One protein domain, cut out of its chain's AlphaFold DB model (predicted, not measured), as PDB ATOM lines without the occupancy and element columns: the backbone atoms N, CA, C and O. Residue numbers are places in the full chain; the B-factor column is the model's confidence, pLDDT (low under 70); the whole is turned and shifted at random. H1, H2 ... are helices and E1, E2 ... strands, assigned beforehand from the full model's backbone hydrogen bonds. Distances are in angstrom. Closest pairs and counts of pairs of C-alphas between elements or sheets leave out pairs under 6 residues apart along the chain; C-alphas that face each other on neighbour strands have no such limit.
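This is residues 3 to 86 of the 99 residues of the protein "Alanine dehydrogenase/PNT, N-terminal domain protein" of Mycobacterium ulcerans str. Harvey (UniProt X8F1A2). Little regular structure: a compact, loop-rich body has H1 and H2 at one end and the strand pair E1, E2 with H3 towards the other. Residues 32 to 33 pair in parallel with 54 to 55. Of 84 printed residues, 27 are in named elements, mixed, in order H1, H2, E1, H3, E2; the sheet E1, E2 is parallel. The radius of gyration of the C-alphas is 12.0 A; spans are 33 by 30 by 18 A.

H1, residues 18 to 26, and H2, residues 45 to 50, only just touch, with 3 pairs of C-alphas within 8 A, the closest Pro 18 and Tyr 48 at 5.1 A; they run the same way at a steep tilt of 40 degrees. E1, residues 63 to 65, and E2, residues 83 to 85, are parallel at 19 degrees, with N 64 and O 83 within hydrogen-bond range at 2.9 A. E1, H3, residues 72 to 77, and E2 form a strand-helix-strand unit, parallel neighbour strands with a helix between, with a right-handed crossover. H1 and H3 are apart. In H1, H2 and H3 every O i to N i+4 pair is within hydrogen-bond range.

H1 measures 12.1 A, from C-alpha 18 at (-48.096, -39.575, 37.744), H2 8.8 A, E1 6.6 A, H3 9.0 A and E2 6.5 A, to C-alpha 85 at (-32.475, -43.848, 44.540).

The C-alphas farthest apart, Asn 26 and Ala 72, are 33.6 A apart. The printed part has no cut; links H1 to H2 and H2 to E1 are long. No printed residue is under pLDDT 70.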
ATOM      1  N   VAL A   3     -42.010 -41.008  47.129       98.91
ATOM      2  CA  VAL A   3     -41.624 -39.861  46.295       98.91
ATOM      3  C   VAL A   3     -41.556 -38.628  47.185       98.91
ATOM      4  O   VAL A   3     -42.592 -38.114  47.595       98.91
ATOM      5  N   VAL A   4     -40.345 -38.189  47.516       98.81
ATOM      6  CA  VAL A   4     -40.132 -37.053  48.425       98.81
ATOM      7  C   VAL A   4     -40.116 -35.732  47.665       98.81
ATOM      8  O   VAL A   4     -39.777 -35.687  46.479       98.81
ATOM      9  N   ALA A   5     -40.469 -34.651  48.353       98.53
ATOM     10  CA  ALA A   5     -40.395 -33.312  47.792       98.53
ATOM     11  C   ALA A   5     -38.933 -32.857  47.661       98.53
ATOM     12  O   ALA A   5     -38.062 -33.169  48.483       98.53
ATOM     13  N   GLU A   6     -38.636 -32.091  46.611       98.24
ATOM     14  CA  GLU A   6     -37.306 -31.520  46.428       98.24
ATOM     15  C   GLU A   6     -37.115 -30.262  47.274       98.24
ATOM     16  O   GLU A   6     -37.762 -29.238  47.066       98.24
ATOM     17  N   SER A   7     -36.163 -30.332  48.205       96.05
ATOM     18  CA  SER A   7     -35.791 -29.232  49.099       96.05
ATOM     19  C   SER A   7     -34.797 -28.241  48.480       96.05
ATOM     20  O   SER A   7     -34.612 -27.142  49.003       96.05
ATOM     21  N   THR A   8     -34.153 -28.590  47.359       92.98
ATOM     22  CA  THR A   8     -33.186 -27.701  46.701       92.98
ATOM     23  C   THR A   8     -33.919 -26.522  46.032       92.98
ATOM     24  O   THR A   8     -34.799 -26.757  45.194       92.98
ATOM     25  N   PRO A   9     -33.559 -25.254  46.330       89.15
ATOM     26  CA  PRO A   9     -34.304 -24.080  45.862       89.15
ATOM     27  C   PRO A   9     -34.504 -23.987  44.350       89.15
ATOM     28  O   PRO A   9     -35.552 -23.522  43.918       89.15
ATOM     29  N   ASP A  10     -33.571 -24.492  43.540       91.86
ATOM     30  CA  ASP A  10     -33.645 -24.420  42.072       91.86
ATOM     31  C   ASP A  10     -34.138 -25.719  41.413       91.86
ATOM     32  O   ASP A  10     -34.367 -25.767  40.204       91.86
ATOM     33  N   GLU A  11     -34.356 -26.784  42.190       96.05
ATOM     34  CA  GLU A  11     -34.819 -28.062  41.652       96.05
ATOM     35  C   GLU A  11     -36.335 -28.036  41.463       96.05
ATOM     36  O   GLU A  11     -37.080 -27.857  42.417       96.05
ATOM     37  N   ARG A  12     -36.809 -28.158  40.222       97.74
ATOM     38  CA  ARG A  12     -38.247 -28.132  39.889       97.74
ATOM     39  C   ARG A  12     -38.778 -29.495  39.463       97.74
ATOM     40  O   ARG A  12     -39.966 -29.617  39.188       97.74
ATOM     41  N   ARG A  13     -37.904 -30.493  39.328       98.48
ATOM     42  CA  ARG A  13     -38.293 -31.857  38.977       98.48
ATOM     43  C   ARG A  13     -38.856 -32.573  40.200       98.48
ATOM     44  O   ARG A  13     -38.643 -32.171  41.335       98.48
ATOM     45  N   VAL A  14     -39.520 -33.684  39.920       98.60
ATOM     46  CA  VAL A  14     -39.985 -34.674  40.887       98.60
ATOM     47  C   VAL A  14     -39.481 -36.040  40.427       98.60
ATOM     48  O   VAL A  14     -39.348 -36.277  39.222       98.60
ATOM     49  N   ALA A  15     -39.151 -36.926  41.367       98.69
ATOM     50  CA  ALA A  15     -38.494 -38.192  41.046       98.69
ATOM     51  C   ALA A  15     -39.379 -39.145  40.222       98.69
ATOM     52  O   ALA A  15     -38.867 -39.881  39.379       98.69
ATOM     53  N   LEU A  16     -40.699 -39.109  40.426       98.74
ATOM     54  CA  LEU A  16     -41.674 -39.848  39.628       98.74
ATOM     55  C   LEU A  16     -42.825 -38.937  39.229       98.74
ATOM     56  O   LEU A  16     -43.386 -38.243  40.066       98.74
ATOM     57  N   VAL A  17     -43.208 -38.988  37.956       98.71
ATOM     58  CA  VAL A  17     -44.422 -38.336  37.445       98.71
ATOM     59  C   VAL A  17     -45.634 -39.274  37.584       98.71
ATOM     60  O   VAL A  17     -45.439 -40.495  37.574       98.71
ATOM     61  N   PRO A  18     -46.882 -38.762  37.607       98.76
ATOM     62  CA  PRO A  18     -48.096 -39.575  37.744       98.76
ATOM     63  C   PRO A  18     -48.172 -40.785  36.801       98.76
ATOM     64  O   PRO A  18     -48.534 -41.882  37.210       98.76
ATOM     65  N   LYS A  19     -47.717 -40.647  35.548       98.60
ATOM     66  CA  LYS A  19     -47.662 -41.769  34.591       98.60
ATOM     67  C   LYS A  19     -46.767 -42.929  35.063       98.60
ATOM     68  O   LYS A  19     -47.108 -44.098  34.870       98.60
ATOM     69  N   ALA A  20     -45.607 -42.617  35.641       98.63
ATOM     70  CA  ALA A  20     -44.689 -43.623  36.171       98.63
ATOM     71  C   ALA A  20     -45.247 -44.243  37.458       98.63
ATOM     72  O   ALA A  20     -45.178 -45.458  37.624       98.63
ATOM     73  N   VAL A  21     -45.872 -43.422  38.309       98.84
ATOM     74  CA  VAL A  21     -46.597 -43.875  39.503       98.84
ATOM     75  C   VAL A  21     -47.680 -44.883  39.133       98.84
ATOM     76  O   VAL A  21     -47.641 -45.997  39.639       98.84
ATOM     77  N   GLY A  22     -48.558 -44.567  38.179       98.71
ATOM     78  CA  GLY A  22     -49.608 -45.492  37.742       98.71
ATOM     79  C   GLY A  22     -49.055 -46.817  37.209       98.71
ATOM     80  O   GLY A  22     -49.615 -47.876  37.467       98.71
ATOM     81  N   SER A  23     -47.904 -46.792  36.528       98.63
ATOM     82  CA  SER A  23     -47.249 -48.020  36.049       98.63
ATOM     83  C   SER A  23     -46.722 -48.893  37.197       98.63
ATOM     84  O   SER A  23     -46.817 -50.116  37.124       98.63
ATOM     85  N   LEU A  24     -46.189 -48.275  38.255       98.64
ATOM     86  CA  LEU A  24     -45.717 -48.962  39.461       98.64
ATOM     87  C   LEU A  24     -46.880 -49.494  40.306       98.64
ATOM     88  O   LEU A  24     -46.840 -50.631  40.769       98.64
ATOM     89  N   VAL A  25     -47.940 -48.706  40.467       98.65
ATOM     90  CA  VAL A  25     -49.155 -49.136  41.169       98.65
ATOM     91  C   VAL A  25     -49.783 -50.334  40.453       98.65
ATOM     92  O   VAL A  25     -50.084 -51.342  41.089       98.65
ATOM     93  N   ASN A  26     -49.874 -50.292  39.119       98.41
ATOM     94  CA  ASN A  26     -50.382 -51.406  38.311       98.41
ATOM     95  C   ASN A  26     -49.524 -52.678  38.403       98.41
ATOM     96  O   ASN A  26     -50.040 -53.769  38.170       98.41
ATOM     97  N   SER A  27     -48.234 -52.571  38.743       98.38
ATOM     98  CA  SER A  27     -47.373 -53.734  39.001       98.38
ATOM     99  C   SER A  27     -47.407 -54.218  40.457       98.38
ATOM    100  O   SER A  27     -46.701 -55.165  40.799       98.38
ATOM    101  N   GLY A  28     -48.244 -53.612  41.307       98.43
ATOM    102  CA  GLY A  28     -48.434 -53.993  42.707       98.43
ATOM    103  C   GLY A  28     -47.543 -53.245  43.702       98.43
ATOM    104  O   GLY A  28     -47.482 -53.625  44.870       98.43
ATOM    105  N   VAL A  29     -46.842 -52.189  43.278       98.57
ATOM    106  CA  VAL A  29     -46.012 -51.373  44.173       98.57
ATOM    107  C   VAL A  29     -46.871 -50.312  44.859       98.57
ATOM    108  O   VAL A  29     -47.432 -49.438  44.205       98.57
ATOM    109  N   ALA A  30     -46.908 -50.323  46.193       98.70
ATOM    110  CA  ALA A  30     -47.489 -49.225  46.961       98.70
ATOM    111  C   ALA A  30     -46.618 -47.961  46.828       98.70
ATOM    112  O   ALA A  30     -45.421 -47.988  47.150       98.70
ATOM    113  N   VAL A  31     -47.212 -46.858  46.368       98.91
ATOM    114  CA  VAL A  31     -46.541 -45.561  46.212       98.91
ATOM    115  C   VAL A  31     -47.145 -44.547  47.180       98.91
ATOM    116  O   VAL A  31     -48.356 -44.351  47.190       98.91
ATOM    117  N   VAL A  32     -46.286 -43.898  47.968       98.93
ATOM    118  CA  VAL A  32     -46.622 -42.740  48.804       98.93
ATOM    119  C   VAL A  32     -45.863 -41.521  48.283       98.93
ATOM    120  O   VAL A  32     -44.679 -41.615  47.957       98.93
ATOM    121  N   VAL A  33     -46.541 -40.388  48.167       98.95
ATOM    122  CA  VAL A  33     -45.987 -39.121  47.683       98.95
ATOM    123  C   VAL A  33     -46.043 -38.109  48.824       98.95
ATOM    124  O   VAL A  33     -47.058 -37.992  49.510       98.95
ATOM    125  N   GLU A  34     -44.939 -37.408  49.066       98.88
ATOM    126  CA  GLU A  34     -44.910 -36.277  49.994       98.88
ATOM    127  C   GLU A  34     -45.787 -35.159  49.425       98.88
ATOM    128  O   GLU A  34     -45.690 -34.843  48.238       98.88
ATOM    129  N   SER A  35     -46.658 -34.578  50.252       98.74
ATOM    130  CA  SER A  35     -47.567 -33.528  49.783       98.74
ATOM    131  C   SER A  35     -46.784 -32.375  49.160       98.74
ATOM    132  O   SER A  35     -45.782 -31.916  49.717       98.74
ATOM    133  N   GLY A  36     -47.211 -31.947  47.977       98.49
ATOM    134  CA  GLY A  36     -46.572 -30.875  47.229       98.49
ATOM    135  C   GLY A  36     -45.326 -31.288  46.434       98.49
ATOM    136  O   GLY A  36     -44.746 -30.452  45.737       98.49
ATOM    137  N   ALA A  37     -44.904 -32.561  46.459       98.67
ATOM    138  CA  ALA A  37     -43.675 -33.003  45.789       98.67
ATOM    139  C   ALA A  37     -43.653 -32.705  44.279       98.67
ATOM    140  O   ALA A  37     -42.589 -32.461  43.707       98.67
ATOM    141  N   GLY A  38     -44.820 -32.711  43.626       98.64
ATOM    142  CA  GLY A  38     -44.954 -32.410  42.201       98.64
ATOM    143  C   GLY A  38     -45.321 -30.963  41.862       98.64
ATOM    144  O   GLY A  38     -45.311 -30.618  40.679       98.64
ATOM    145  N   GLU A  39     -45.610 -30.096  42.836       98.13
ATOM    146  CA  GLU A  39     -46.163 -28.755  42.576       98.13
ATOM    147  C   GLU A  39     -45.269 -27.920  41.660       98.13
ATOM    148  O   GLU A  39     -45.724 -27.331  40.677       98.13
ATOM    149  N   ARG A  40     -43.958 -27.928  41.922       97.53
ATOM    150  CA  ARG A  40     -42.965 -27.172  41.138       97.53
ATOM    151  C   ARG A  40     -42.787 -27.707  39.713       97.53
ATOM    152  O   ARG A  40     -42.273 -26.986  38.855       97.53
ATOM    153  N   ALA A  41     -43.247 -28.932  39.465       97.99
ATOM    154  CA  ALA A  41     -43.309 -29.574  38.158       97.99
ATOM    155  C   ALA A  41     -44.684 -29.424  37.476       97.99
ATOM    156  O   ALA A  41     -44.886 -30.019  36.419       97.99
ATOM    157  N   LEU A  42     -45.610 -28.637  38.045       98.16
ATOM    158  CA  LEU A  42     -47.009 -28.512  37.603       98.16
ATOM    159  C   LEU A  42     -47.784 -29.838  37.682       98.16
ATOM    160  O   LEU A  42     -48.634 -30.126  36.841       98.16
ATOM    161  N   LEU A  43     -47.466 -30.650  38.690       98.78
ATOM    162  CA  LEU A  43     -48.101 -31.933  38.967       98.78
ATOM    163  C   LEU A  43     -48.717 -31.879  40.374       98.78
ATOM    164  O   LEU A  43     -48.030 -32.235  41.331       98.78
ATOM    165  N   PRO A  44     -49.953 -31.367  40.521       98.69
ATOM    166  CA  PRO A  44     -50.626 -31.310  41.818       98.69
ATOM    167  C   PRO A  44     -50.889 -32.707  42.413       98.69
ATOM    168  O   PRO A  44     -50.836 -33.724  41.715       98.69
ATOM    169  N   ASP A  45     -51.126 -32.752  43.729       98.89
ATOM    170  CA  ASP A  45     -51.291 -33.990  44.512       98.89
ATOM    171  C   ASP A  45     -52.441 -34.879  43.992       98.89
ATOM    172  O   ASP A  45     -52.342 -36.109  44.014       98.89
ATOM    173  N   ASP A  46     -53.505 -34.270  43.465       98.84
ATOM    174  CA  ASP A  46     -54.652 -34.952  42.857       98.84
ATOM    175  C   ASP A  46     -54.232 -35.883  41.711       98.84
ATOM    176  O   ASP A  46     -54.625 -37.049  41.714       98.84
ATOM    177  N   LEU A  47     -53.334 -35.451  40.820       98.87
ATOM    178  CA  LEU A  47     -52.823 -36.290  39.730       98.87
ATOM    179  C   LEU A  47     -52.101 -37.545  40.238       98.87
ATOM    180  O   LEU A  47     -52.130 -38.588  39.583       98.87
ATOM    181  N   TYR A  48     -51.442 -37.475  41.398       98.92
ATOM    182  CA  TYR A  48     -50.821 -38.650  42.011       98.92
ATOM    183  C   TYR A  48     -51.856 -39.589  42.618       98.92
ATOM    184  O   TYR A  48     -51.732 -40.806  42.465       98.92
ATOM    185  N   THR A  49     -52.884 -39.040  43.267       98.83
ATOM    186  CA  THR A  49     -53.980 -39.852  43.813       98.83
ATOM    187  C   THR A  49     -54.805 -40.523  42.715       98.83
ATOM    188  O   THR A  49     -55.123 -41.703  42.832       98.83
ATOM    189  N   GLU A  50     -55.056 -39.836  41.596       98.78
ATOM    190  CA  GLU A  50     -55.687 -40.407  40.399       98.78
ATOM    191  C   GLU A  50     -54.833 -41.521  39.777       98.78
ATOM    192  O   GLU A  50     -55.364 -42.507  39.267       98.78
ATOM    193  N   ALA A  51     -53.504 -41.408  39.868       98.76
ATOM    194  CA  ALA A  51     -52.568 -42.456  39.466       98.76
ATOM    195  C   ALA A  51     -52.460 -43.621  40.474       98.76
ATOM    196  O   ALA A  51     -51.711 -44.568  40.230       98.76
ATOM    197  N   GLY A  52     -53.192 -43.571  41.593       98.80
ATOM    198  CA  GLY A  52     -53.269 -44.636  42.594       98.80
ATOM    199  C   GLY A  52     -52.226 -44.567  43.713       98.80
ATOM    200  O   GLY A  52     -52.111 -45.521  44.483       98.80
ATOM    201  N   ALA A  53     -51.464 -43.476  43.827       98.86
ATOM    202  CA  ALA A  53     -50.629 -43.241  45.003       98.86
ATOM    203  C   ALA A  53     -51.443 -42.695  46.186       98.86
ATOM    204  O   ALA A  53     -52.540 -42.160  46.028       98.86
ATOM    205  N   THR A  54     -50.869 -42.782  47.382       98.90
ATOM    206  CA  THR A  54     -51.341 -42.050  48.561       98.90
ATOM    207  C   THR A  54     -50.477 -40.818  48.808       98.90
ATOM    208  O   THR A  54     -49.301 -40.796  48.451       98.90
ATOM    209  N   ILE A  55     -51.045 -39.797  49.451       98.85
ATOM    210  CA  ILE A  55     -50.278 -38.661  49.978       98.85
ATOM    211  C   ILE A  55     -49.943 -38.936  51.446       98.85
ATOM    212  O   ILE A  55     -50.817 -39.357  52.207       98.85
ATOM    213  N   GLY A  56     -48.691 -38.729  51.858       98.64
ATOM    214  CA  GLY A  56     -48.279 -38.994  53.236       98.64
ATOM    215  C   GLY A  56     -46.776 -38.902  53.482       98.64
ATOM    216  O   GLY A  56     -46.043 -38.248  52.741       98.64
ATOM    217  N   ASP A  57     -46.315 -39.565  54.544       98.29
ATOM    218  CA  ASP A  57     -44.894 -39.626  54.890       98.29
ATOM    219  C   ASP A  57     -44.125 -40.533  53.915       98.29
ATOM    220  O   ASP A  57     -44.030 -41.751  54.087       98.29
ATOM    221  N   ALA A  58     -43.570 -39.925  52.864       98.69
ATOM    222  CA  ALA A  58     -42.778 -40.627  51.863       98.69
ATOM    223  C   ALA A  58     -41.399 -41.071  52.373       98.69
ATOM    224  O   ALA A  58     -40.853 -42.057  51.869       98.69
ATOM    225  N   TRP A  59     -40.856 -40.407  53.400       98.35
ATOM    226  CA  TRP A  59     -39.574 -40.780  54.002       98.35
ATOM    227  C   TRP A  59     -39.668 -42.108  54.761       98.35
ATOM    228  O   TRP A  59     -38.659 -42.791  54.921       98.35
ATOM    229  N   ALA A  60     -40.874 -42.538  55.148       97.96
ATOM    230  CA  ALA A  60     -41.122 -43.836  55.770       97.96
ATOM    231  C   ALA A  60     -41.189 -45.031  54.787       97.96
ATOM    232  O   ALA A  60     -41.302 -46.174  55.235       97.96
ATOM    233  N   ALA A  61     -41.086 -44.845  53.469       98.55
ATOM    234  CA  ALA A  61     -41.127 -45.957  52.509       98.55
ATOM    235  C   ALA A  61     -39.827 -46.786  52.479       98.55
ATOM    236  O   ALA A  61     -38.750 -46.250  52.685       98.55
ATOM    237  N   ASP A  62     -39.881 -48.081  52.148       98.51
ATOM    238  CA  ASP A  62     -38.664 -48.928  52.068       98.51
ATOM    239  C   ASP A  62     -37.691 -48.512  50.953       98.51
ATOM    240  O   ASP A  62     -36.480 -48.713  51.050       98.51
ATOM    241  N   VAL A  63     -38.229 -47.902  49.897       98.70
ATOM    242  CA  VAL A  63     -37.462 -47.281  48.815       98.70
ATOM    243  C   VAL A  63     -37.873 -45.823  48.736       98.70
ATOM    244  O   VAL A  63     -39.047 -45.554  48.478       98.70
ATOM    245  N   VAL A  64     -36.923 -44.912  48.920       98.79
ATOM    246  CA  VAL A  64     -37.100 -43.463  48.776       98.79
ATOM    247  C   VAL A  64     -36.493 -43.031  47.443       98.79
ATOM    248  O   VAL A  64     -35.357 -43.392  47.126       98.79
ATOM    249  N   VAL A  65     -37.250 -42.280  46.648       98.85
ATOM    250  CA  VAL A  65     -36.806 -41.751  45.355       98.85
ATOM    251  C   VAL A  65     -36.731 -40.228  45.412       98.85
ATOM    252  O   VAL A  65     -37.695 -39.564  45.788       98.85
ATOM    253  N   LYS A  66     -35.571 -39.691  45.032       98.42
ATOM    254  CA  LYS A  66     -35.245 -38.260  45.016       98.42
ATOM    255  C   LYS A  66     -34.481 -37.925  43.732       98.42
ATOM    256  O   LYS A  66     -33.871 -38.793  43.111       98.42
ATOM    257  N   VAL A  67     -34.510 -36.669  43.315       97.84
ATOM    258  CA  VAL A  67     -33.741 -36.135  42.194       97.84
ATOM    259  C   VAL A  67     -32.375 -35.640  42.667       97.84
ATOM    260  O   VAL A  67     -31.360 -36.206  42.259       97.84
ATOM    261  N   ALA A  68     -32.330 -34.594  43.497       95.78
ATOM    262  CA  ALA A  68     -31.078 -34.005  43.971       95.78
ATOM    263  C   ALA A  68     -30.420 -34.874  45.065       95.78
ATOM    264  O   ALA A  68     -31.122 -35.642  45.729       95.78
ATOM    265  N   PRO A  69     -29.097 -34.751  45.295       95.07
ATOM    266  CA  PRO A  69     -28.463 -35.376  46.452       95.07
ATOM    267  C   PRO A  69     -29.179 -34.969  47.747       95.07
ATOM    268  O   PRO A  69     -29.531 -33.793  47.883       95.07
ATOM    269  N   PRO A  70     -29.403 -35.898  48.692       95.27
ATOM    270  CA  PRO A  70     -30.067 -35.558  49.941       95.27
ATOM    271  C   PRO A  70     -29.199 -34.610  50.779       95.27
ATOM    272  O   PRO A  70     -27.973 -34.753  50.833       95.27
ATOM    273  N   SER A  71     -29.830 -33.662  51.464       94.18
ATOM    274  CA  SER A  71     -29.173 -32.856  52.496       94.18
ATOM    275  C   SER A  71     -28.813 -33.708  53.720       94.18
ATOM    276  O   SER A  71     -29.317 -34.817  53.891       94.18
ATOM    277  N   ALA A  72     -27.967 -33.188  54.615       93.80
ATOM    278  CA  ALA A  72     -27.657 -33.880  55.870       93.80
ATOM    279  C   ALA A  72     -28.920 -34.153  56.712       93.80
ATOM    280  O   ALA A  72     -29.065 -35.241  57.269       93.80
ATOM    281  N   ASP A  73     -29.860 -33.205  56.740       96.48
ATOM    282  CA  ASP A  73     -31.127 -33.353  57.460       96.48
ATOM    283  C   ASP A  73     -32.023 -34.416  56.815       96.48
ATOM    284  O   ASP A  73     -32.644 -35.213  57.511       96.48
ATOM    285  N   GLU A  74     -32.066 -34.474  55.481       97.27
ATOM    286  CA  GLU A  74     -32.800 -35.507  54.740       97.27
ATOM    287  C   GLU A  74     -32.191 -36.897  54.944       97.27
ATOM    288  O   GLU A  74     -32.926 -37.863  55.132       97.27
ATOM    289  N   VAL A  75     -30.859 -37.004  54.987       96.05
ATOM    290  CA  VAL A  75     -30.184 -38.251  55.373       96.05
ATOM    291  C   VAL A  75     -30.592 -38.664  56.791       96.05
ATOM    292  O   VAL A  75     -30.823 -39.846  57.028       96.05
ATOM    293  N   GLY A  76     -30.762 -37.709  57.709       97.06
ATOM    294  CA  GLY A  76     -31.258 -37.955  59.066       97.06
ATOM    295  C   GLY A  76     -32.702 -38.471  59.148       97.06
ATOM    296  O   GLY A  76     -33.074 -39.043  60.171       97.06
ATOM    297  N   LYS A  77     -33.510 -38.314  58.089       97.90
ATOM    298  CA  LYS A  77     -34.869 -38.882  57.999       97.90
ATOM    299  C   LYS A  77     -34.873 -40.349  57.562       97.90
ATOM    300  O   LYS A  77     -35.879 -41.031  57.743       97.90
ATOM    301  N   LEU A  78     -33.784 -40.833  56.962       97.97
ATOM    302  CA  LEU A  78     -33.680 -42.214  56.499       97.97
ATOM    303  C   LEU A  78     -33.477 -43.173  57.678       97.97
ATOM    304  O   LEU A  78     -32.783 -42.871  58.649       97.97
ATOM    305  N   ARG A  79     -34.037 -44.380  57.565       96.95
ATOM    306  CA  ARG A  79     -33.802 -45.495  58.494       96.95
ATOM    307  C   ARG A  79     -32.872 -46.542  57.887       96.95
ATOM    308  O   ARG A  79     -32.759 -46.690  56.671       96.95
ATOM    309  N   SER A  80     -32.253 -47.340  58.754       97.48
ATOM    310  CA  SER A  80     -31.492 -48.514  58.319       97.48
ATOM    311  C   SER A  80     -32.375 -49.493  57.533       97.48
ATOM    312  O   SER A  80     -33.547 -49.681  57.858       97.48
ATOM    313  N   GLY A  81     -31.811 -50.106  56.489       97.48
ATOM    314  CA  GLY A  81     -32.508 -51.048  55.605       97.48
ATOM    315  C   GLY A  81     -33.286 -50.407  54.451       97.48
ATOM    316  O   GLY A  81     -33.749 -51.133  53.575       97.48
ATOM    317  N   GLN A  82     -33.401 -49.075  54.402       97.96
ATOM    318  CA  GLN A  82     -33.970 -48.388  53.241       97.96
ATOM    319  C   GLN A  82     -33.014 -48.362  52.046       97.96
ATOM    320  O   GLN A  82     -31.792 -48.335  52.192       97.96
ATOM    321  N   THR A  83     -33.598 -48.292  50.850       98.57
ATOM    322  CA  THR A  83     -32.889 -47.959  49.610       98.57
ATOM    323  C   THR A  83     -33.191 -46.516  49.213       98.57
ATOM    324  O   THR A  83     -34.356 -46.146  49.086       98.57
ATOM    325  N   LEU A  84     -32.155 -45.715  48.961       98.33
ATOM    326  CA  LEU A  84     -32.276 -44.393  48.344       98.33
ATOM    327  C   LEU A  84     -31.887 -44.474  46.862       98.33
ATOM    328  O   LEU A  84     -30.805 -44.958  46.533       98.33
ATOM    329  N   ILE A  85     -32.744 -43.964  45.978       98.45
ATOM    330  CA  ILE A  85     -32.475 -43.848  44.540       98.45
ATOM    331  C   ILE A  85     -32.531 -42.369  44.151       98.45
ATOM    332  O   ILE A  85     -33.549 -41.711  44.349       98.45
ATOM    333  N   GLY A  86     -31.443 -41.859  43.579       96.88
ATOM    334  CA  GLY A  86     -31.325 -40.478  43.116       96.88
ATOM    335  C   GLY A  86     -29.905 -40.148  42.667       96.88
ATOM    336  O   GLY A  86     -29.020 -41.009  42.698       96.88
TER     337      GLY A  86